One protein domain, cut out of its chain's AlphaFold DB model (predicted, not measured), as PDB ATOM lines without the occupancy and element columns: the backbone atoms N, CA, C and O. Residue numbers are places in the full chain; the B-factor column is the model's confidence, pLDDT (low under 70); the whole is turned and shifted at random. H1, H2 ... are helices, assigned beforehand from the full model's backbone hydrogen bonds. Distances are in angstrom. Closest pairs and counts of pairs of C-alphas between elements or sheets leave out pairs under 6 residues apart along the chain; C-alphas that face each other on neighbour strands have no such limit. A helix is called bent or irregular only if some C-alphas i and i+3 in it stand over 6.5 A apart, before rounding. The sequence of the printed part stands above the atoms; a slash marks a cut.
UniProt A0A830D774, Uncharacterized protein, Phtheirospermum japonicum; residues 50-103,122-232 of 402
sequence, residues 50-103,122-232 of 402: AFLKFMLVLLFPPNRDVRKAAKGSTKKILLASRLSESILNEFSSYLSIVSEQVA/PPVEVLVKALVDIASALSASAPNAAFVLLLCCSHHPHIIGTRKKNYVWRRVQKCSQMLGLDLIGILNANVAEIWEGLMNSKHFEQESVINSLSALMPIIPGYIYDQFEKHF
ATOM      1  N   ALA A  50     239.110 386.968 175.158       83.31
ATOM      2  CA  ALA A  50     239.392 388.398 175.089       83.31
ATOM      3  C   ALA A  50     240.889 388.673 174.882       83.31
ATOM      4  O   ALA A  50     241.253 389.496 174.039       83.31
ATOM      5  N   PHE A  51     241.760 387.948 175.590       85.25
ATOM      6  CA  PHE A  51     243.208 388.078 175.461       85.25
ATOM      7  C   PHE A  51     243.720 387.608 174.093       85.25
ATOM      8  O   PHE A  51     244.536 388.300 173.481       85.25
ATOM      9  N   LEU A  52     243.194 386.503 173.555       87.06
ATOM     10  CA  LEU A  52     243.504 386.050 172.197       87.06
ATOM     11  C   LEU A  52     243.120 387.111 171.147       87.06
ATOM     12  O   LEU A  52     243.937 387.477 170.299       87.06
ATOM     13  N   LYS A  53     241.905 387.669 171.227       84.62
ATOM     14  CA  LYS A  53     241.466 388.756 170.332       84.62
ATOM     15  C   LYS A  53     242.367 389.989 170.460       84.62
ATOM     16  O   LYS A  53     242.793 390.543 169.447       84.62
ATOM     17  N   PHE A  54     242.719 390.379 171.684       83.12
ATOM     18  CA  PHE A  54     243.634 391.487 171.970       83.12
ATOM     19  C   PHE A  54     245.034 391.266 171.370       83.12
ATOM     20  O   PHE A  54     245.570 392.169 170.722       83.12
ATOM     21  N   MET A  55     245.600 390.058 171.497       84.50
ATOM     22  CA  MET A  55     246.855 389.681 170.837       84.50
ATOM     23  C   MET A  55     246.771 389.861 169.319       84.50
ATOM     24  O   MET A  55     247.616 390.536 168.731       84.50
ATOM     25  N   LEU A  56     245.754 389.280 168.674       84.56
ATOM     26  CA  LEU A  56     245.596 389.334 167.217       84.56
ATOM     27  C   LEU A  56     245.457 390.780 166.714       84.56
ATOM     28  O   LEU A  56     246.150 391.172 165.772       84.56
ATOM     29  N   VAL A  57     244.643 391.595 167.393       82.25
ATOM     30  CA  VAL A  57     244.443 393.016 167.068       82.25
ATOM     31  C   VAL A  57     245.729 393.828 167.231       82.25
ATOM     32  O   VAL A  57     246.025 394.650 166.369       82.25
ATOM     33  N   LEU A  58     246.532 393.598 168.278       76.50
ATOM     34  CA  LEU A  58     247.769 394.359 168.520       76.50
ATOM     35  C   LEU A  58     249.000 393.870 167.742       76.50
ATOM     36  O   LEU A  58     250.007 394.582 167.656       76.50
ATOM     37  N   LEU A  59     248.949 392.682 167.141       72.62
ATOM     38  CA  LEU A  59     249.998 392.207 166.236       72.62
ATOM     39  C   LEU A  59     249.851 392.773 164.808       72.62
ATOM     40  O   LEU A  59     250.852 392.792 164.082       72.62
ATOM     41  N   PHE A  60     248.660 393.275 164.460       74.75
ATOM     42  CA  PHE A  60     248.249 393.854 163.173       74.75
ATOM     43  C   PHE A  60     248.491 395.374 162.920       74.75
ATOM     44  O   PHE A  60     248.600 395.727 161.746       74.75
ATOM     45  N   PRO A  61     248.624 396.310 163.897       68.50
ATOM     46  CA  PRO A  61     248.604 397.751 163.609       68.50
ATOM     47  C   PRO A  61     249.788 398.201 162.744       68.50
ATOM     48  O   PRO A  61     250.879 397.642 162.887       68.50
ATOM     49  N   PRO A  62     249.656 399.255 161.914       60.91
ATOM     50  CA  PRO A  62     250.738 399.733 161.045       60.91
ATOM     51  C   PRO A  62     251.930 400.322 161.820       60.91
ATOM     52  O   PRO A  62     253.069 400.236 161.351       60.91
ATOM     53  N   ASN A  63     251.715 400.835 163.035       80.56
ATOM     54  CA  ASN A  63     252.773 401.383 163.884       80.56
ATOM     55  C   ASN A  63     253.714 400.275 164.419       80.56
ATOM     56  O   ASN A  63     253.295 399.336 165.103       80.56
ATOM     57  N   ARG A  64     255.014 400.395 164.113       79.94
ATOM     58  CA  ARG A  64     256.060 399.426 164.485       79.94
ATOM     59  C   ARG A  64     256.276 399.322 165.995       79.94
ATOM     60  O   ARG A  64     256.486 398.213 166.487       79.94
ATOM     61  N   ASP A  65     256.236 400.441 166.704       80.38
ATOM     62  CA  ASP A  65     256.548 400.501 168.131       80.38
ATOM     63  C   ASP A  65     255.388 399.974 168.968       80.38
ATOM     64  O   ASP A  65     255.622 399.192 169.889       80.38
ATOM     65  N   VAL A  66     254.143 400.233 168.549       79.69
ATOM     66  CA  VAL A  66     252.950 399.556 169.088       79.69
ATOM     67  C   VAL A  66     253.084 398.039 168.928       79.69
ATOM     68  O   VAL A  66     252.992 397.317 169.920       79.69
ATOM     69  N   ARG A  67     253.416 397.532 167.727       77.69
ATOM     70  CA  ARG A  67     253.646 396.086 167.512       77.69
ATOM     71  C   ARG A  67     254.790 395.519 168.363       77.69
ATOM     72  O   ARG A  67     254.755 394.332 168.690       77.69
ATOM     73  N   LYS A  68     255.827 396.307 168.672       80.31
ATOM     74  CA  LYS A  68     256.986 395.885 169.483       80.31
ATOM     75  C   LYS A  68     256.637 395.847 170.973       80.31
ATOM     76  O   LYS A  68     256.939 394.852 171.631       80.31
ATOM     77  N   ALA A  69     255.972 396.884 171.478       80.12
ATOM     78  CA  ALA A  69     255.490 396.969 172.852       80.12
ATOM     79  C   ALA A  69     254.446 395.881 173.137       80.12
ATOM     80  O   ALA A  69     254.623 395.097 174.066       80.12
ATOM     81  N   ALA A  70     253.436 395.746 172.270       80.44
ATOM     82  CA  ALA A  70     252.419 394.704 172.363       80.44
ATOM     83  C   ALA A  70     253.025 393.299 172.405       80.44
ATOM     84  O   ALA A  70     252.651 392.501 173.262       80.44
ATOM     85  N   LYS A  71     254.004 393.011 171.535       80.06
ATOM     86  CA  LYS A  71     254.732 391.736 171.544       80.06
ATOM     87  C   LYS A  71     255.428 391.482 172.887       80.06
ATOM     88  O   LYS A  71     255.338 390.385 173.434       80.06
ATOM     89  N   GLY A  72     256.117 392.494 173.417       79.75
ATOM     90  CA  GLY A  72     256.802 392.415 174.709       79.75
ATOM     91  C   GLY A  72     255.841 392.142 175.867       79.75
ATOM     92  O   GLY A  72     256.097 391.247 176.671       79.75
ATOM     93  N   SER A  73     254.720 392.864 175.924       81.62
ATOM     94  CA  SER A  73     253.683 392.676 176.947       81.62
ATOM     95  C   SER A  73     252.987 391.323 176.818       81.62
ATOM     96  O   SER A  73     252.868 390.612 177.808       81.62
ATOM     97  N   THR A  74     252.616 390.919 175.600       83.38
ATOM     98  CA  THR A  74     252.010 389.610 175.302       83.38
ATOM     99  C   THR A  74     252.878 388.468 175.815       83.38
ATOM    100  O   THR A  74     252.396 387.631 176.573       83.38
ATOM    101  N   LYS A  75     254.180 388.464 175.484       80.19
ATOM    102  CA  LYS A  75     255.103 387.424 175.959       80.19
ATOM    103  C   LYS A  75     255.221 387.407 177.488       80.19
ATOM    104  O   LYS A  75     255.253 386.329 178.070       80.19
ATOM    105  N   LYS A  76     255.261 388.573 178.146       82.50
ATOM    106  CA  LYS A  76     255.283 388.656 179.618       82.50
ATOM    107  C   LYS A  76     254.003 388.099 180.244       82.50
ATOM    108  O   LYS A  76     254.102 387.344 181.201       82.50
ATOM    109  N   ILE A  77     252.835 388.442 179.698       81.56
ATOM    110  CA  ILE A  77     251.538 387.966 180.198       81.56
ATOM    111  C   ILE A  77     251.440 386.447 180.036       81.56
ATOM    112  O   ILE A  77     251.175 385.769 181.019       81.56
ATOM    113  N   LEU A  78     251.744 385.910 178.847       80.44
ATOM    114  CA  LEU A  78     251.742 384.466 178.578       80.44
ATOM    115  C   LEU A  78     252.658 383.676 179.531       80.44
ATOM    116  O   LEU A  78     252.277 382.608 180.002       80.44
ATOM    117  N   LEU A  79     253.856 384.198 179.822       77.50
ATOM    118  CA  LEU A  79     254.801 383.572 180.755       77.50
ATOM    119  C   LEU A  79     254.348 383.668 182.221       77.50
ATOM    120  O   LEU A  79     254.602 382.748 182.990       77.50
ATOM    121  N   ALA A  80     253.701 384.767 182.613       75.62
ATOM    122  CA  ALA A  80     253.271 384.995 183.992       75.62
ATOM    123  C   ALA A  80     251.952 384.288 184.349       75.62
ATOM    124  O   ALA A  80     251.744 383.949 185.509       75.62
ATOM    125  N   SER A  81     251.056 384.083 183.379       70.56
ATOM    126  CA  SER A  81     249.693 383.600 183.632       70.56
ATOM    127  C   SER A  81     249.517 382.086 183.517       70.56
ATOM    128  O   SER A  81     248.493 381.572 183.948       70.56
ATOM    129  N   ARG A  82     250.473 381.371 182.902       71.69
ATOM    130  CA  ARG A  82     250.367 379.944 182.514       71.69
ATOM    131  C   ARG A  82     249.178 379.612 181.589       71.69
ATOM    132  O   ARG A  82     248.987 378.452 181.250       71.69
ATOM    133  N   LEU A  83     248.449 380.616 181.085       77.88
ATOM    134  CA  LEU A  83     247.293 380.457 180.185       77.88
ATOM    135  C   LEU A  83     247.668 379.987 178.765       77.88
ATOM    136  O   LEU A  83     246.809 379.939 177.891       77.88
ATOM    137  N   SER A  84     248.940 379.697 178.488       79.19
ATOM    138  CA  SER A  84     249.440 379.384 177.145       79.19
ATOM    139  C   SER A  84     248.760 378.168 176.508       79.19
ATOM    140  O   SER A  84     248.557 378.172 175.297       79.19
ATOM    141  N   GLU A  85     248.360 377.175 177.303       82.31
ATOM    142  CA  GLU A  85     247.581 376.018 176.850       82.31
ATOM    143  C   GLU A  85     246.123 376.392 176.538       82.31
ATOM    144  O   GLU A  85     245.649 376.155 175.428       82.31
ATOM    145  N   SER A  86     245.425 377.067 177.461       85.25
ATOM    146  CA  SER A  86     244.049 377.553 177.262       85.25
ATOM    147  C   SER A  86     243.931 378.476 176.042       85.25
ATOM    148  O   SER A  86     243.004 378.354 175.243       85.25
ATOM    149  N   ILE A  87     244.908 379.367 175.850       87.44
ATOM    150  CA  ILE A  87     244.991 380.277 174.700       87.44
ATOM    151  C   ILE A  87     245.241 379.505 173.401       87.44
ATOM    152  O   ILE A  87     244.701 379.888 172.365       87.44
ATOM    153  N   LEU A  88     246.031 378.429 173.431       87.44
ATOM    154  CA  LEU A  88     246.286 377.599 172.255       87.44
ATOM    155  C   LEU A  88     245.064 376.752 171.865       87.44
ATOM    156  O   LEU A  88     244.751 376.659 170.681       87.44
ATOM    157  N   ASN A  89     244.337 376.208 172.843       85.75
ATOM    158  CA  ASN A  89     243.046 375.550 172.620       85.75
ATOM    159  C   ASN A  89     242.046 376.500 171.942       85.75
ATOM    160  O   ASN A  89     241.446 376.164 170.919       85.75
ATOM    161  N   GLU A  90     241.923 377.726 172.454       89.12
ATOM    162  CA  GLU A  90     241.026 378.728 171.876       89.12
ATOM    163  C   GLU A  90     241.524 379.239 170.504       89.12
ATOM    164  O   GLU A  90     240.716 379.546 169.629       89.12
ATOM    165  N   PHE A  91     242.842 379.255 170.263       88.75
ATOM    166  CA  PHE A  91     243.435 379.531 168.947       88.75
ATOM    167  C   PHE A  91     243.100 378.432 167.927       88.75
ATOM    168  O   PHE A  91     242.760 378.750 166.789       88.75
ATOM    169  N   SER A  92     243.140 377.158 168.332       87.62
ATOM    170  CA  SER A  92     242.732 376.017 167.497       87.62
ATOM    171  C   SER A  92     241.248 376.112 167.119       87.62
ATOM    172  O   SER A  92     240.904 376.142 165.938       87.62
ATOM    173  N   SER A  93     240.374 376.305 168.117       87.94
ATOM    174  CA  SER A  93     238.932 376.544 167.935       87.94
ATOM    175  C   SER A  93     238.655 377.699 166.960       87.94
ATOM    176  O   SER A  93     237.871 377.571 166.015       87.94
ATOM    177  N   TYR A  94     239.365 378.819 167.129       87.56
ATOM    178  CA  TYR A  94     239.268 379.979 166.249       87.56
ATOM    179  C   TYR A  94     239.653 379.661 164.791       87.56
ATOM    180  O   TYR A  94     238.961 380.098 163.868       87.56
ATOM    181  N   LEU A  95     240.715 378.878 164.564       86.25
ATOM    182  CA  LEU A  95     241.129 378.454 163.222       86.25
ATOM    183  C   LEU A  95     240.089 377.551 162.540       86.25
ATOM    184  O   LEU A  95     239.862 377.712 161.335       86.25
ATOM    185  N   SER A  96     239.444 376.647 163.283       85.62
ATOM    186  CA  SER A  96     238.345 375.809 162.780       85.62
ATOM    187  C   SER A  96     237.169 376.670 162.305       85.62
ATOM    188  O   SER A  96     236.779 376.576 161.140       85.62
ATOM    189  N   ILE A  97     236.681 377.587 163.154       83.81
ATOM    190  CA  ILE A  97     235.560 378.503 162.847       83.81
ATOM    191  C   ILE A  97     235.861 379.350 161.601       83.81
ATOM    192  O   ILE A  97     235.039 379.465 160.692       83.81
ATOM    193  N   VAL A  98     237.062 379.927 161.534       81.19
ATOM    194  CA  VAL A  98     237.510 380.728 160.387       81.19
ATOM    195  C   VAL A  98     237.553 379.903 159.094       81.19
ATOM    196  O   VAL A  98     237.212 380.408 158.024       81.19
ATOM    197  N   SER A  99     237.961 378.636 159.168       80.06
ATOM    198  CA  SER A  99     238.061 377.762 157.989       80.06
ATOM    199  C   SER A  99     236.691 377.381 157.444       80.06
ATOM    200  O   SER A  99     236.489 377.412 156.230       80.06
ATOM    201  N   GLU A 100     235.744 377.098 158.337       81.25
ATOM    202  CA  GLU A 100     234.346 376.828 158.007       81.25
ATOM    203  C   GLU A 100     233.690 378.036 157.326       81.25
ATOM    204  O   GLU A 100     233.116 377.906 156.246       81.25
ATOM    205  N   GLN A 101     233.884 379.244 157.864       78.69
ATOM    206  CA  GLN A 101     233.389 380.481 157.251       78.69
ATOM    207  C   GLN A 101     234.002 380.747 155.868       78.69
ATOM    208  O   GLN A 101     233.288 381.101 154.929       78.69
ATOM    209  N   VAL A 102     235.313 380.538 155.705       78.19
ATOM    210  CA  VAL A 102     235.991 380.679 154.403       78.19
ATOM    211  C   VAL A 102     235.536 379.612 153.398       78.19
ATOM    212  O   VAL A 102     235.525 379.888 152.199       78.19
ATOM    213  N   ALA A 103     235.153 378.415 153.846       74.81
ATOM    214  CA  ALA A 103     234.567 377.392 152.983       74.81
ATOM    215  C   ALA A 103     233.148 377.782 152.534       74.81
ATOM    216  O   ALA A 103     232.879 377.788 151.335       74.81
ATOM    217  N   PRO A 122     242.237 387.932 160.512       76.50
ATOM    218  CA  PRO A 122     243.623 388.360 160.494       76.50
ATOM    219  C   PRO A 122     244.360 387.746 159.299       76.50
ATOM    220  O   PRO A 122     244.150 386.573 158.987       76.50
ATOM    221  N   PRO A 123     245.306 388.472 158.681       78.75
ATOM    222  CA  PRO A 123     246.233 387.878 157.728       78.75
ATOM    223  C   PRO A 123     246.989 386.693 158.341       78.75
ATOM    224  O   PRO A 123     247.355 386.724 159.521       78.75
ATOM    225  N   VAL A 124     247.315 385.686 157.528       79.12
ATOM    226  CA  VAL A 124     248.048 384.489 157.979       79.12
ATOM    227  C   VAL A 124     249.393 384.854 158.620       79.12
ATOM    228  O   VAL A 124     249.790 384.248 159.612       79.12
ATOM    229  N   GLU A 125     250.067 385.910 158.157       78.38
ATOM    230  CA  GLU A 125     251.273 386.454 158.793       78.38
ATOM    231  C   GLU A 125     251.068 386.877 160.265       78.38
ATOM    232  O   GLU A 125     252.004 386.773 161.063       78.38
ATOM    233  N   VAL A 126     249.868 387.337 160.643       82.06
ATOM    234  CA  VAL A 126     249.507 387.685 162.030       82.06
ATOM    235  C   VAL A 126     249.259 386.423 162.850       82.06
ATOM    236  O   VAL A 126     249.808 386.308 163.947       82.06
ATOM    237  N   LEU A 127     248.515 385.456 162.302       85.75
ATOM    238  CA  LEU A 127     248.247 384.159 162.942       85.75
ATOM    239  C   LEU A 127     249.554 383.412 163.252       85.75
ATOM    240  O   LEU A 127     249.794 383.015 164.389       85.75
ATOM    241  N   VAL A 128     250.459 383.317 162.276       79.88
ATOM    242  CA  VAL A 128     251.779 382.680 162.434       79.88
ATOM    243  C   VAL A 128     252.640 383.404 163.473       79.88
ATOM    244  O   VAL A 128     253.406 382.772 164.200       79.88
ATOM    245  N   LYS A 129     252.527 384.733 163.577       80.94
ATOM    246  CA  LYS A 129     253.252 385.514 164.587       80.94
ATOM    247  C   LYS A 129     252.697 385.280 165.994       80.94
ATOM    248  O   LYS A 129     253.495 385.108 166.911       80.94
ATOM    249  N   ALA A 130     251.373 385.228 166.151       86.31
ATOM    250  CA  ALA A 130     250.724 384.883 167.415       86.31
ATOM    251  C   ALA A 130     251.115 383.468 167.870       86.31
ATOM    252  O   ALA A 130     251.528 383.288 169.012       86.31
ATOM    253  N   LEU A 131     251.097 382.497 166.951       85.69
ATOM    254  CA  LEU A 131     251.479 381.111 167.218       85.69
ATOM    255  C   LEU A 131     252.936 380.977 167.699       85.69
ATOM    256  O   LEU A 131     253.207 380.254 168.651       85.69
ATOM    257  N   VAL A 132     253.872 381.724 167.098       79.81
ATOM    258  CA  VAL A 132     255.275 381.788 167.554       79.81
ATOM    259  C   VAL A 132     255.405 382.397 168.958       79.81
ATOM    260  O   VAL A 132     256.266 381.979 169.733       79.81
ATOM    261  N   ASP A 133     254.571 383.377 169.302       80.38
ATOM    262  CA  ASP A 133     254.614 384.015 170.620       80.38
ATOM    263  C   ASP A 133     253.996 383.120 171.713       80.38
ATOM    264  O   ASP A 133     254.538 383.073 172.818       80.38
ATOM    265  N   ILE A 134     252.965 382.329 171.381       83.19
ATOM    266  CA  ILE A 134     252.411 381.255 172.229       83.19
ATOM    267  C   ILE A 134     253.445 380.133 172.425       83.19
ATOM    268  O   ILE A 134     253.749 379.771 173.563       83.19
ATOM    269  N   ALA A 135     254.070 379.645 171.344       78.75
ATOM    270  CA  ALA A 135     255.141 378.640 171.397       78.75
ATOM    271  C   ALA A 135     256.291 379.060 172.328       78.75
ATOM    272  O   ALA A 135     256.797 378.264 173.117       78.75
ATOM    273  N   SER A 136     256.669 380.343 172.279       76.69
ATOM    274  CA  SER A 136     257.723 380.909 173.125       76.69
ATOM    275  C   SER A 136     257.358 381.042 174.610       76.69
ATOM    276  O   SER A 136     258.242 381.402 175.396       76.69
ATOM    277  N   ALA A 137     256.100 380.821 174.991       77.81
ATOM    278  CA  ALA A 137     255.669 380.746 176.383       77.81
ATOM    279  C   ALA A 137     255.463 379.294 176.841       77.81
ATOM    280  O   ALA A 137     255.831 378.954 177.961       77.81
ATOM    281  N   LEU A 138     254.954 378.424 175.958       75.06
ATOM    282  CA  LEU A 138     254.824 376.984 176.213       75.06
ATOM    283  C   LEU A 138     256.157 376.328 176.578       75.06
ATOM    284  O   LEU A 138     256.204 375.519 177.502       75.06
ATOM    285  N   SER A 139     257.254 376.754 175.944       64.00
ATOM    286  CA  SER A 139     258.608 376.261 176.230       64.00
ATOM    287  C   SER A 139     259.078 376.444 177.683       64.00
ATOM    288  O   SER A 139     260.128 375.919 178.035       64.00
ATOM    289  N   ALA A 140     258.357 377.207 178.516       62.50
ATOM    290  CA  ALA A 140     258.704 377.464 179.914       62.50
ATOM    291  C   ALA A 140     257.878 376.659 180.944       62.50
ATOM    292  O   ALA A 140     258.166 376.757 182.134       62.50
ATOM    293  N   SER A 141     256.844 375.905 180.537       63.69
ATOM    294  CA  SER A 141     255.930 375.222 181.482       63.69
ATOM    295  C   SER A 141     255.292 373.928 180.937       63.69
ATOM    296  O   SER A 141     254.264 373.507 181.460       63.69
ATOM    297  N   ALA A 142     255.832 373.338 179.870       61.44
ATOM    298  CA  ALA A 142     255.108 372.400 179.006       61.44
ATOM    299  C   ALA A 142     254.601 371.094 179.667       61.44
ATOM    300  O   ALA A 142     255.419 370.266 180.072       61.44
ATOM    301  N   PRO A 143     253.279 370.840 179.644       60.19
ATOM    302  CA  PRO A 143     252.729 369.504 179.459       60.19
ATOM    303  C   PRO A 143     252.725 369.124 177.965       60.19
ATOM    304  O   PRO A 143     252.653 369.981 177.078       60.19
ATOM    305  N   ASN A 144     252.785 367.824 177.690       67.50
ATOM    306  CA  ASN A 144     252.949 367.253 176.352       67.50
ATOM    307  C   ASN A 144     251.866 367.659 175.330       67.50
ATOM    308  O   ASN A 144     252.202 368.113 174.232       67.50
ATOM    309  N   ALA A 145     250.585 367.580 175.703       67.81
ATOM    310  CA  ALA A 145     249.447 367.841 174.811       67.81
ATOM    311  C   ALA A 145     249.465 369.247 174.171       67.81
ATOM    312  O   ALA A 145     249.050 369.441 173.023       67.81
ATOM    313  N   ALA A 146     250.022 370.248 174.863       73.81
ATOM    314  CA  ALA A 146     250.135 371.602 174.326       73.81
ATOM    315  C   ALA A 146     251.095 371.694 173.119       73.81
ATOM    316  O   ALA A 146     250.943 372.577 172.274       73.81
ATOM    317  N   PHE A 147     252.060 370.777 172.984       75.00
ATOM    318  CA  PHE A 147     252.909 370.698 171.791       75.00
ATOM    319  C   PHE A 147     252.206 370.058 170.594       75.00
ATOM    320  O   PHE A 147     252.416 370.512 169.466       75.00
ATOM    321  N   VAL A 148     251.335 369.072 170.827       74.00
ATOM    322  CA  VAL A 148     250.479 368.473 169.788       74.00
ATOM    323  C   VAL A 148     249.570 369.538 169.179       74.00
ATOM    324  O   VAL A 148     249.576 369.755 167.967       74.00
ATOM    325  N   LEU A 149     248.877 370.302 170.026       76.56
ATOM    326  CA  LEU A 149     248.033 371.417 169.592       76.56
ATOM    327  C   LEU A 149     248.820 372.490 168.821       76.56
ATOM    328  O   LEU A 149     248.305 373.056 167.855       76.56
ATOM    329  N   LEU A 150     250.075 372.759 169.201       80.50
ATOM    330  CA  LEU A 150     250.931 373.746 168.536       80.50
ATOM    331  C   LEU A 150     251.324 373.279 167.130       80.50
ATOM    332  O   LEU A 150     251.289 374.069 166.180       80.50
ATOM    333  N   LEU A 151     251.677 371.996 167.002       79.19
ATOM    334  CA  LEU A 151     251.975 371.353 165.729       79.19
ATOM    335  C   LEU A 151     250.764 371.446 164.796       79.19
ATOM    336  O   LEU A 151     250.904 372.009 163.707       79.19
ATOM    337  N   CYS A 152     249.590 371.005 165.256       79.44
ATOM    338  CA  CYS A 152     248.338 371.080 164.509       79.44
ATOM    339  C   CYS A 152     248.028 372.528 164.101       79.44
ATOM    340  O   CYS A 152     247.924 372.828 162.915       79.44
ATOM    341  N   CYS A 153     248.016 373.484 165.033       83.81
ATOM    342  CA  CYS A 153     247.792 374.896 164.702       83.81
ATOM    343  C   CYS A 153     248.765 375.429 163.629       83.81
ATOM    344  O   CYS A 153     248.363 376.229 162.788       83.81
ATOM    345  N   SER A 154     250.024 374.974 163.599       81.50
ATOM    346  CA  SER A 154     250.981 375.367 162.548       81.50
ATOM    347  C   SER A 154     250.718 374.732 161.173       81.50
ATOM    348  O   SER A 154     251.165 375.282 160.162       81.50
ATOM    349  N   HIS A 155     249.960 373.632 161.128       79.94
ATOM    350  CA  HIS A 155     249.595 372.872 159.928       79.94
ATOM    351  C   HIS A 155     248.111 372.990 159.528       79.94
ATOM    352  O   HIS A 155     247.666 372.351 158.567       79.94
ATOM    353  N   HIS A 156     247.348 373.847 160.211       85.25
ATOM    354  CA  HIS A 156     245.929 374.048 159.939       85.25
ATOM    355  C   HIS A 156     245.677 374.466 158.476       85.25
ATOM    356  O   HIS A 156     246.400 375.339 157.976       85.25
ATOM    357  N   PRO A 157     244.644 373.940 157.785       79.31
ATOM    358  CA  PRO A 157     244.363 374.258 156.379       79.31
ATOM    359  C   PRO A 157     244.288 375.759 156.061       79.31
ATOM    360  O   PRO A 157     244.777 376.194 155.023       79.31
ATOM    361  N   HIS A 158     243.770 376.582 156.978       80.38
ATOM    362  CA  HIS A 158     243.743 378.044 156.822       80.38
ATOM    363  C   HIS A 158     245.136 378.701 156.775       80.38
ATOM    364  O   HIS A 158     245.345 379.687 156.073       80.38
ATOM    365  N   ILE A 159     246.105 378.150 157.507       79.69
ATOM    366  CA  ILE A 159     247.482 378.654 157.572       79.69
ATOM    367  C   ILE A 159     248.317 378.065 156.421       79.69
ATOM    368  O   ILE A 159     249.045 378.793 155.734       79.69
ATOM    369  N   ILE A 160     248.173 376.760 156.160       70.81
ATOM    370  CA  ILE A 160     248.888 376.040 155.097       70.81
ATOM    371  C   ILE A 160     248.365 376.349 153.690       70.81
ATOM    372  O   ILE A 160     249.166 376.343 152.760       70.81
ATOM    373  N   GLY A 161     247.079 376.674 153.520       60.06
ATOM    374  CA  GLY A 161     246.431 376.947 152.227       60.06
ATOM    375  C   GLY A 161     246.928 378.200 151.490       60.06
ATOM    376  O   GLY A 161     246.427 378.547 150.421       60.06
ATOM    377  N   THR A 162     247.928 378.886 152.039       55.12
ATOM    378  CA  THR A 162     248.690 379.930 151.350       55.12
ATOM    379  C   THR A 162     249.814 379.308 150.508       55.12
ATOM    380  O   THR A 162     250.282 378.207 150.785       55.12
ATOM    381  N   ARG A 163     250.359 380.026 149.510       49.25
ATOM    382  CA  ARG A 163     251.497 379.559 148.670       49.25
ATOM    383  C   ARG A 163     252.835 379.387 149.437       49.25
ATOM    384  O   ARG A 163     253.909 379.476 148.849       49.25
ATOM    385  N   LYS A 164     252.793 379.218 150.763       56.00
ATOM    386  CA  LYS A 164     253.918 379.270 151.705       56.00
ATOM    387  C   LYS A 164     253.909 378.117 152.733       56.00
ATOM    388  O   LYS A 164     254.562 378.266 153.764       56.00
ATOM    389  N   LYS A 165     253.247 376.972 152.470       58.84
ATOM    390  CA  LYS A 165     253.197 375.763 153.344       58.84
ATOM    391  C   LYS A 165     254.503 375.514 154.123       58.84
ATOM    392  O   LYS A 165     254.535 375.578 155.349       58.84
ATOM    393  N   ASN A 166     255.621 375.376 153.407       62.50
ATOM    394  CA  ASN A 166     256.924 375.042 153.998       62.50
ATOM    395  C   ASN A 166     257.615 376.213 154.735       62.50
ATOM    396  O   ASN A 166     258.684 376.017 155.309       62.50
ATOM    397  N   TYR A 167     257.099 377.443 154.678       67.31
ATOM    398  CA  TYR A 167     257.677 378.612 155.361       67.31
ATOM    399  C   TYR A 167     257.176 378.739 156.803       67.31
ATOM    400  O   TYR A 167     257.965 379.072 157.688       67.31
ATOM    401  N   VAL A 168     255.891 378.455 157.044       69.56
ATOM    402  CA  VAL A 168     255.291 378.538 158.385       69.56
ATOM    403  C   VAL A 168     255.964 377.549 159.326       69.56
ATOM    404  O   VAL A 168     256.514 377.962 160.348       69.56
ATOM    405  N   TRP A 169     256.015 376.274 158.931       72.25
ATOM    406  CA  TRP A 169     256.648 375.226 159.726       72.25
ATOM    407  C   TRP A 169     258.122 375.526 160.017       72.25
ATOM    408  O   TRP A 169     258.516 375.570 161.179       72.25
ATOM    409  N   ARG A 170     258.921 375.877 158.995       72.69
ATOM    410  CA  ARG A 170     260.330 376.283 159.184       72.69
ATOM    411  C   ARG A 170     260.492 377.456 160.155       72.69
ATOM    412  O   ARG A 170     261.511 377.549 160.836       72.69
ATOM    413  N   ARG A 171     259.511 378.362 160.235       71.88
ATOM    414  CA  ARG A 171     259.537 379.490 161.173       71.88
ATOM    415  C   ARG A 171     259.214 379.061 162.606       71.88
ATOM    416  O   ARG A 171     259.905 379.520 163.510       71.88
ATOM    417  N   VAL A 172     258.234 378.177 162.800       72.38
ATOM    418  CA  VAL A 172     257.932 377.566 164.107       72.38
ATOM    419  C   VAL A 172     259.125 376.730 164.580       72.38
ATOM    420  O   VAL A 172     259.673 377.015 165.639       72.38
ATOM    421  N   GLN A 173     259.620 375.808 163.749       72.88
ATOM    422  CA  GLN A 173     260.778 374.954 164.031       72.88
ATOM    423  C   GLN A 173     262.028 375.764 164.415       72.88
ATOM    424  O   GLN A 173     262.666 375.464 165.422       72.88
ATOM    425  N   LYS A 174     262.358 376.833 163.672       74.69
ATOM    426  CA  LYS A 174     263.492 377.713 164.007       74.69
ATOM    427  C   LYS A 174     263.299 378.440 165.342       74.69
ATOM    428  O   LYS A 174     264.270 378.652 166.066       74.69
ATOM    429  N   CYS A 175     262.069 378.825 165.681       68.12
ATOM    430  CA  CYS A 175     261.768 379.392 166.991       68.12
ATOM    431  C   CYS A 175     261.905 378.345 168.104       68.12
ATOM    432  O   CYS A 175     262.521 378.659 169.116       68.12
ATOM    433  N   SER A 176     261.445 377.108 167.903       66.19
ATOM    434  CA  SER A 176     261.634 376.010 168.862       66.19
ATOM    435  C   SER A 176     263.116 375.683 169.090       66.19
ATOM    436  O   SER A 176     263.549 375.569 170.235       66.19
ATOM    437  N   GLN A 177     263.922 375.639 168.023       70.25
ATOM    438  CA  GLN A 177     265.379 375.453 168.098       70.25
ATOM    439  C   GLN A 177     266.073 376.583 168.876       70.25
ATOM    440  O   GLN A 177     266.912 376.315 169.731       70.25
ATOM    441  N   MET A 178     265.696 377.847 168.639       67.12
ATOM    442  CA  MET A 178     266.203 378.993 169.414       67.12
ATOM    443  C   MET A 178     265.844 378.943 170.907       67.12
ATOM    444  O   MET A 178     266.452 379.665 171.696       67.12
ATOM    445  N   LEU A 179     264.843 378.147 171.285       61.91
ATOM    446  CA  LEU A 179     264.370 377.976 172.658       61.91
ATOM    447  C   LEU A 179     264.899 376.687 173.312       61.91
ATOM    448  O   LEU A 179     264.513 376.391 174.437       61.91
ATOM    449  N   GLY A 180     265.772 375.932 172.631       63.34
ATOM    450  CA  GLY A 180     266.373 374.705 173.163       63.34
ATOM    451  C   GLY A 180     265.417 373.513 173.263       63.34
ATOM    452  O   GLY A 180     265.698 372.574 174.000       63.34
ATOM    453  N   LEU A 181     264.286 373.541 172.551       66.38
ATOM    454  CA  LEU A 181     263.311 372.452 172.574       66.38
ATOM    455  C   LEU A 181     263.780 371.268 171.723       66.38
ATOM    456  O   LEU A 181     263.955 371.414 170.509       66.38
ATOM    457  N   ASP A 182     263.881 370.084 172.335       70.38
ATOM    458  CA  ASP A 182     263.975 368.824 171.596       70.38
ATOM    459  C   ASP A 182     262.615 368.476 170.982       70.38
ATOM    460  O   ASP A 182     261.805 367.723 171.520       70.38
ATOM    461  N   LEU A 183     262.368 369.071 169.819       68.75
ATOM    462  CA  LEU A 183     261.171 368.827 169.035       68.75
ATOM    463  C   LEU A 183     261.031 367.343 168.659       68.75
ATOM    464  O   LEU A 183     259.910 366.862 168.593       68.75
ATOM    465  N   ILE A 184     262.128 366.612 168.434       69.94
ATOM    466  CA  ILE A 184     262.073 365.198 168.033       69.94
ATOM    467  C   ILE A 184     261.648 364.329 169.221       69.94
ATOM    468  O   ILE A 184     260.711 363.548 169.083       69.94
ATOM    469  N   GLY A 185     262.259 364.511 170.394       71.81
ATOM    470  CA  GLY A 185     261.859 363.819 171.622       71.81
ATOM    471  C   GLY A 185     260.413 364.113 172.030       71.81
ATOM    472  O   GLY A 185     259.664 363.191 172.342       71.81
ATOM    473  N   ILE A 186     259.985 365.380 171.951       69.38
ATOM    474  CA  ILE A 186     258.602 365.789 172.255       69.38
ATOM    475  C   ILE A 186     257.606 365.186 171.260       69.38
ATOM    476  O   ILE A 186     256.539 364.736 171.667       69.38
ATOM    477  N   LEU A 187     257.921 365.166 169.963       71.44
ATOM    478  CA  LEU A 187     257.052 364.531 168.972       71.44
ATOM    479  C   LEU A 187     256.959 363.028 169.228       71.44
ATOM    480  O   LEU A 187     255.852 362.512 169.335       71.44
ATOM    481  N   ASN A 188     258.097 362.352 169.416       71.62
ATOM    482  CA  ASN A 188     258.146 360.923 169.716       71.62
ATOM    483  C   ASN A 188     257.342 360.566 170.977       71.62
ATOM    484  O   ASN A 188     256.656 359.556 170.987       71.62
ATOM    485  N   ALA A 189     257.350 361.396 172.021       74.44
ATOM    486  CA  ALA A 189     256.537 361.137 173.210       74.44
ATOM    487  C   ALA A 189     255.015 361.145 172.940       74.44
ATOM    488  O   ALA A 189     254.276 360.533 173.705       74.44
ATOM    489  N   ASN A 190     254.549 361.810 171.871       74.12
ATOM    490  CA  ASN A 190     253.141 362.196 171.695       74.12
ATOM    491  C   ASN A 190     252.525 361.821 170.336       74.12
ATOM    492  O   ASN A 190     251.411 362.242 170.032       74.12
ATOM    493  N   VAL A 191     253.198 361.016 169.501       72.75
ATOM    494  CA  VAL A 191     252.625 360.564 168.214       72.75
ATOM    495  C   VAL A 191     251.297 359.820 168.408       72.75
ATOM    496  O   VAL A 191     250.402 359.989 167.587       72.75
ATOM    497  N   ALA A 192     251.128 359.058 169.495       73.75
ATOM    498  CA  ALA A 192     249.861 358.388 169.802       73.75
ATOM    499  C   ALA A 192     248.702 359.385 170.016       73.75
ATOM    500  O   ALA A 192     247.648 359.229 169.409       73.75
ATOM    501  N   GLU A 193     248.921 360.468 170.775       75.44
ATOM    502  CA  GLU A 193     247.930 361.544 170.961       75.44
ATOM    503  C   GLU A 193     247.575 362.228 169.623       75.44
ATOM    504  O   GLU A 193     246.422 362.583 169.380       75.44
ATOM    505  N   ILE A 194     248.553 362.378 168.716       73.31
ATOM    506  CA  ILE A 194     248.324 362.905 167.359       73.31
ATOM    507  C   ILE A 194     247.418 361.955 166.551       73.31
ATOM    508  O   ILE A 194     246.516 362.424 165.854       73.31
ATOM    509  N   TRP A 195     247.614 360.635 166.653       72.50
ATOM    510  CA  TRP A 195     246.757 359.634 165.998       72.50
ATOM    511  C   TRP A 195     245.350 359.567 166.595       72.50
ATOM    512  O   TRP A 195     244.381 359.514 165.842       72.50
ATOM    513  N   GLU A 196     245.199 359.638 167.917       69.38
ATOM    514  CA  GLU A 196     243.878 359.736 168.554       69.38
ATOM    515  C   GLU A 196     243.143 361.020 168.139       69.38
ATOM    516  O   GLU A 196     241.931 360.996 167.910       69.38
ATOM    517  N   GLY A 197     243.880 362.121 167.954       67.81
ATOM    518  CA  GLY A 197     243.363 363.349 167.355       67.81
ATOM    519  C   GLY A 197     242.773 363.120 165.960       67.81
ATOM    520  O   GLY A 197     241.670 363.582 165.690       67.81
ATOM    521  N   LEU A 198     243.435 362.350 165.087       66.81
ATOM    522  CA  LEU A 198     242.905 362.031 163.750       66.81
ATOM    523  C   LEU A 198     241.524 361.359 163.814       66.81
ATOM    524  O   LEU A 198     240.651 361.658 162.998       66.81
ATOM    525  N   MET A 199     241.335 360.470 164.785       65.69
ATOM    526  CA  MET A 199     240.131 359.651 164.930       65.69
ATOM    527  C   MET A 199     238.955 360.415 165.551       65.69
ATOM    528  O   MET A 199     237.807 360.158 165.201       65.69
ATOM    529  N   ASN A 200     239.235 361.359 166.454       67.25
ATOM    530  CA  ASN A 200     238.223 361.991 167.310       67.25
ATOM    531  C   ASN A 200     237.921 363.470 166.970       67.25
ATOM    532  O   ASN A 200     237.033 364.073 167.576       67.25
ATOM    533  N   SER A 201     238.656 364.077 166.034       69.81
ATOM    534  CA  SER A 201     238.519 365.494 165.662       69.81
ATOM    535  C   SER A 201     237.488 365.784 164.563       69.81
ATOM    536  O   SER A 201     237.060 364.910 163.815       69.81
ATOM    537  N   LYS A 202     237.135 367.067 164.401       72.00
ATOM    538  CA  LYS A 202     236.313 367.560 163.277       72.00
ATOM    539  C   LYS A 202     237.130 367.680 161.986       72.00
ATOM    540  O   LYS A 202     238.335 367.882 162.045       72.00
ATOM    541  N   HIS A 203     236.480 367.712 160.820       70.19
ATOM    542  CA  HIS A 203     237.130 367.739 159.492       70.19
ATOM    543  C   HIS A 203     238.375 368.654 159.361       70.19
ATOM    544  O   HIS A 203     239.419 368.208 158.889       70.19
ATOM    545  N   PHE A 204     238.311 369.929 159.776       67.75
ATOM    546  CA  PHE A 204     239.470 370.839 159.680       67.75
ATOM    547  C   PHE A 204     240.594 370.520 160.676       67.75
ATOM    548  O   PHE A 204     241.770 370.686 160.349       67.75
ATOM    549  N   GLU A 205     240.247 370.020 161.860       72.25
ATOM    550  CA  GLU A 205     241.191 369.541 162.872       72.25
ATOM    551  C   GLU A 205     241.841 368.218 162.424       72.25
ATOM    552  O   GLU A 205     243.051 368.059 162.548       72.25
ATOM    553  N   GLN A 206     241.084 367.318 161.787       72.88
ATOM    554  CA  GLN A 206     241.612 366.107 161.152       72.88
ATOM    555  C   GLN A 206     242.576 366.455 160.014       72.88
ATOM    556  O   GLN A 206     243.694 365.948 159.976       72.88
ATOM    557  N   GLU A 207     242.207 367.371 159.112       72.00
ATOM    558  CA  GLU A 207     243.100 367.791 158.028       72.00
ATOM    559  C   GLU A 207     244.368 368.493 158.561       72.00
ATOM    560  O   GLU A 207     245.460 368.330 158.012       72.00
ATOM    561  N   SER A 208     244.246 369.218 159.674       78.56
ATOM    562  CA  SER A 208     245.357 369.796 160.436       78.56
ATOM    563  C   SER A 208     246.303 368.725 161.014       78.56
ATOM    564  O   SER A 208     247.526 368.830 160.864       78.56
ATOM    565  N   VAL A 209     245.758 367.644 161.585       78.25
ATOM    566  CA  VAL A 209     246.510 366.456 162.034       78.25
ATOM    567  C   VAL A 209     247.190 365.740 160.859       78.25
ATOM    568  O   VAL A 209     248.390 365.480 160.916       78.25
ATOM    569  N   ILE A 210     246.488 365.496 159.747       74.25
ATOM    570  CA  ILE A 210     247.048 364.854 158.542       74.25
ATOM    571  C   ILE A 210     248.204 365.681 157.963       74.25
ATOM    572  O   ILE A 210     249.258 365.143 157.617       74.25
ATOM    573  N   ASN A 211     248.039 367.004 157.877       77.31
ATOM    574  CA  ASN A 211     249.095 367.902 157.410       77.31
ATOM    575  C   ASN A 211     250.314 367.896 158.346       77.31
ATOM    576  O   ASN A 211     251.439 368.031 157.863       77.31
ATOM    577  N   SER A 212     250.084 367.723 159.650       78.44
ATOM    578  CA  SER A 212     251.125 367.574 160.667       78.44
ATOM    579  C   SER A 212     251.891 366.262 160.481       78.44
ATOM    580  O   SER A 212     253.097 366.299 160.258       78.44
ATOM    581  N   LEU A 213     251.201 365.115 160.466       76.31
ATOM    582  CA  LEU A 213     251.794 363.786 160.247       76.31
ATOM    583  C   LEU A 213     252.612 363.731 158.946       76.31
ATOM    584  O   LEU A 213     253.760 363.296 158.955       76.31
ATOM    585  N   SER A 214     252.074 364.281 157.854       73.75
ATOM    586  CA  SER A 214     252.764 364.410 156.562       73.75
ATOM    587  C   SER A 214     254.064 365.225 156.638       73.75
ATOM    588  O   SER A 214     255.026 364.912 155.939       73.75
ATOM    589  N   ALA A 215     254.133 366.242 157.502       73.81
ATOM    590  CA  ALA A 215     255.361 367.000 157.743       73.81
ATOM    591  C   ALA A 215     256.352 366.281 158.679       73.81
ATOM    592  O   ALA A 215     257.546 366.572 158.621       73.81
ATOM    593  N   LEU A 216     255.883 365.343 159.516       73.31
ATOM    594  CA  LEU A 216     256.723 364.535 160.410       73.31
ATOM    595  C   LEU A 216     257.353 363.321 159.725       73.31
ATOM    596  O   LEU A 216     258.484 362.972 160.052       73.31
ATOM    597  N   MET A 217     256.662 362.702 158.767       70.94
ATOM    598  CA  MET A 217     257.143 361.533 158.016       70.94
ATOM    599  C   MET A 217     258.571 361.665 157.450       70.94
ATOM    600  O   MET A 217     259.336 360.719 157.618       70.94
ATOM    601  N   PRO A 218     258.999 362.789 156.837       65.31
ATOM    602  CA  PRO A 218     260.387 362.948 156.389       65.31
ATOM    603  C   PRO A 218     261.391 363.271 157.514       65.31
ATOM    604  O   PRO A 218     262.589 363.317 157.248       65.31
ATOM    605  N   ILE A 219     260.936 363.536 158.745       69.06
ATOM    606  CA  ILE A 219     261.778 363.922 159.896       69.06
ATOM    607  C   ILE A 219     262.033 362.721 160.818       69.06
ATOM    608  O   ILE A 219     263.169 362.487 161.222       69.06
ATOM    609  N   ILE A 220     260.981 361.968 161.146       69.31
ATOM    610  CA  ILE A 220     261.000 360.811 162.054       69.31
ATOM    611  C   ILE A 220     260.220 359.629 161.453       69.31
ATOM    612  O   ILE A 220     259.246 359.181 162.055       69.31
ATOM    613  N   PRO A 221     260.608 359.112 160.267       66.00
ATOM    614  CA  PRO A 221     259.835 358.094 159.560       66.00
ATOM    615  C   PRO A 221     259.543 356.881 160.445       66.00
ATOM    616  O   PRO A 221     258.384 356.675 160.787       66.00
ATOM    617  N   GLY A 222     260.564 356.129 160.874       66.69
ATOM    618  CA  GLY A 222     260.383 354.845 161.571       66.69
ATOM    619  C   GLY A 222     259.371 354.893 162.721       66.69
ATOM    620  O   GLY A 222     258.442 354.100 162.747       66.69
ATOM    621  N   TYR A 223     259.457 355.901 163.593       68.75
ATOM    622  CA  TYR A 223     258.536 356.023 164.725       68.75
ATOM    623  C   TYR A 223     257.090 356.380 164.323       68.75
ATOM    624  O   TYR A 223     256.139 355.929 164.960       68.75
ATOM    625  N   ILE A 224     256.904 357.159 163.250       67.62
ATOM    626  CA  ILE A 224     255.572 357.422 162.683       67.62
ATOM    627  C   ILE A 224     254.973 356.127 162.110       67.62
ATOM    628  O   ILE A 224     253.772 355.919 162.273       67.62
ATOM    629  N   TYR A 225     255.786 355.242 161.513       67.62
ATOM    630  CA  TYR A 225     255.326 353.935 161.017       67.62
ATOM    631  C   TYR A 225     255.035 352.945 162.134       67.62
ATOM    632  O   TYR A 225     253.951 352.378 162.120       67.62
ATOM    633  N   ASP A 226     255.901 352.817 163.141       69.75
ATOM    634  CA  ASP A 226     255.648 351.946 164.297       69.75
ATOM    635  C   ASP A 226     254.312 352.278 164.979       69.75
ATOM    636  O   ASP A 226     253.629 351.389 165.484       69.75
ATOM    637  N   GLN A 227     253.948 353.563 165.044       70.56
ATOM    638  CA  GLN A 227     252.669 353.995 165.608       70.56
ATOM    639  C   GLN A 227     251.514 353.844 164.615       70.56
ATOM    640  O   GLN A 227     250.456 353.360 165.009       70.56
ATOM    641  N   PHE A 228     251.708 354.183 163.335       68.81
ATOM    642  CA  PHE A 228     250.705 353.924 162.298       68.81
ATOM    643  C   PHE A 228     250.326 352.441 162.255       68.81
ATOM    644  O   PHE A 228     249.145 352.131 162.315       68.81
ATOM    645  N   GLU A 229     251.304 351.536 162.230       65.38
ATOM    646  CA  GLU A 229     251.101 350.088 162.215       65.38
ATOM    647  C   GLU A 229     250.371 349.612 163.479       65.38
ATOM    648  O   GLU A 229     249.373 348.909 163.366       65.38
ATOM    649  N   LYS A 230     250.776 350.056 164.679       71.88
ATOM    650  CA  LYS A 230     250.070 349.725 165.935       71.88
ATOM    651  C   LYS A 230     248.620 350.196 165.943       71.88
ATOM    652  O   LYS A 230     247.747 349.447 166.376       71.88
ATOM    653  N   HIS A 231     248.345 351.420 165.497       66.19
ATOM    654  CA  HIS A 231     246.974 351.915 165.419       66.19
ATOM    655  C   HIS A 231     246.190 351.161 164.334       66.19
ATOM    656  O   HIS A 231     245.102 350.678 164.628       66.19
ATOM    657  N   PHE A 232     246.771 350.964 163.144       61.72
ATOM    658  CA  PHE A 232     246.201 350.222 162.011       61.72
ATOM    659  C   PHE A 232     245.820 348.776 162.377       61.72
ATOM    660  O   PHE A 232     244.707 348.337 162.099       61.72
TER     661      PHE A 232
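This is residues 50 to 103 and 122 to 232 of the 402 residues of an uncharacterized protein of Phtheirospermum japonicum (UniProt A0A830D774). Four helices, H3, H4, H5 and H7, form an up-and-down bundle in the middle, each running against the one before it. The hairpin of H1 and H2 packs on one side of this bundle, the hairpin of H8 and H9 crosses H5 on the other, and H10 lies outermost beyond H8. The printed part has 165 residues with ten named helices, H1 to H10 in order, and no named strand: all helix. It is compact, with a radius of gyration of the C-alphas of 15.6 A and spans of 51 by 37 by 26 A.

Start with H1, residues 50 to 59, and H2, residues 64 to 81, a hairpin at a shallow tilt of 31 degrees; their closest C-alphas, Leu 59 and Arg 67, are 5.5 A apart. Next find H3, residues 84 to 103, and past the cut H4, residues 124 to 138, the hub, which touches six helices. H1 touches H4 at a steep tilt of 59 degrees, closest at the C-alphas of Leu 59 and Val 126, 6.2 A. H3 touches H4 with residues 84 to 88 alone, closest at Ser 84 and Leu 138, C-alphas 6.0 A apart. H5, residues 145 to 155, forms a hairpin with H4 at 18 degrees, closest at the C-alphas of Ala 135 and Leu 150, 7.1 A. H6, residues 157 to 160, touches H4, closest at the C-alphas of Val 124 and Ile 159, 5.9 A. H7, residues 165 to 178, touches H4, the same way at 26 degrees, with the C-alphas of Val 132 and Val 172 closest at 6.1 A. H8, residues 183 to 200, is irregular, with C-alphas 189 and 192 8.0 A apart, and has a kink of 57 degrees near residue 190. H9, residues 203 to 216, forms a hairpin with H8 and is about perpendicular to H5 at 88 degrees, the C-alphas of Cys 152 and Ser 208 closest at 5.2 A. H10, residues 221 to 232, touches H8, closest at the C-alphas of Ala 192 and Gln 227, 6.7 A, and is apart from H5. Every O i to N i+4 pair is within hydrogen-bond range in H1 to H5, H9 and H10; H7 has 8 of 10, H8 11 of 14, and H6 is too short for one.

Find C-alpha 50 at (239.392, 388.398, 175.089), where H1 begins. H2 is 25.6 A long, H3 28.4 A, H4 20.8 A, H7 20.9 A and H8 24.0 A. H10 ends at C-alpha 232, (246.201, 350.222, 162.011).

The C-alphas of Asn 63 and Lys 230 are the two farthest apart, 51.8 A. Residues 104 to 121 are not printed, and C-alphas 103 and 122 are 16.1 A apart across this cut. Of the links printed whole, H4 to H5 is short and the others are tight. Mean pLDDT of the printed part is 74.9; 46 residues are under 70, among them residues 139 to 145, 161 to 168 and 218 to 226.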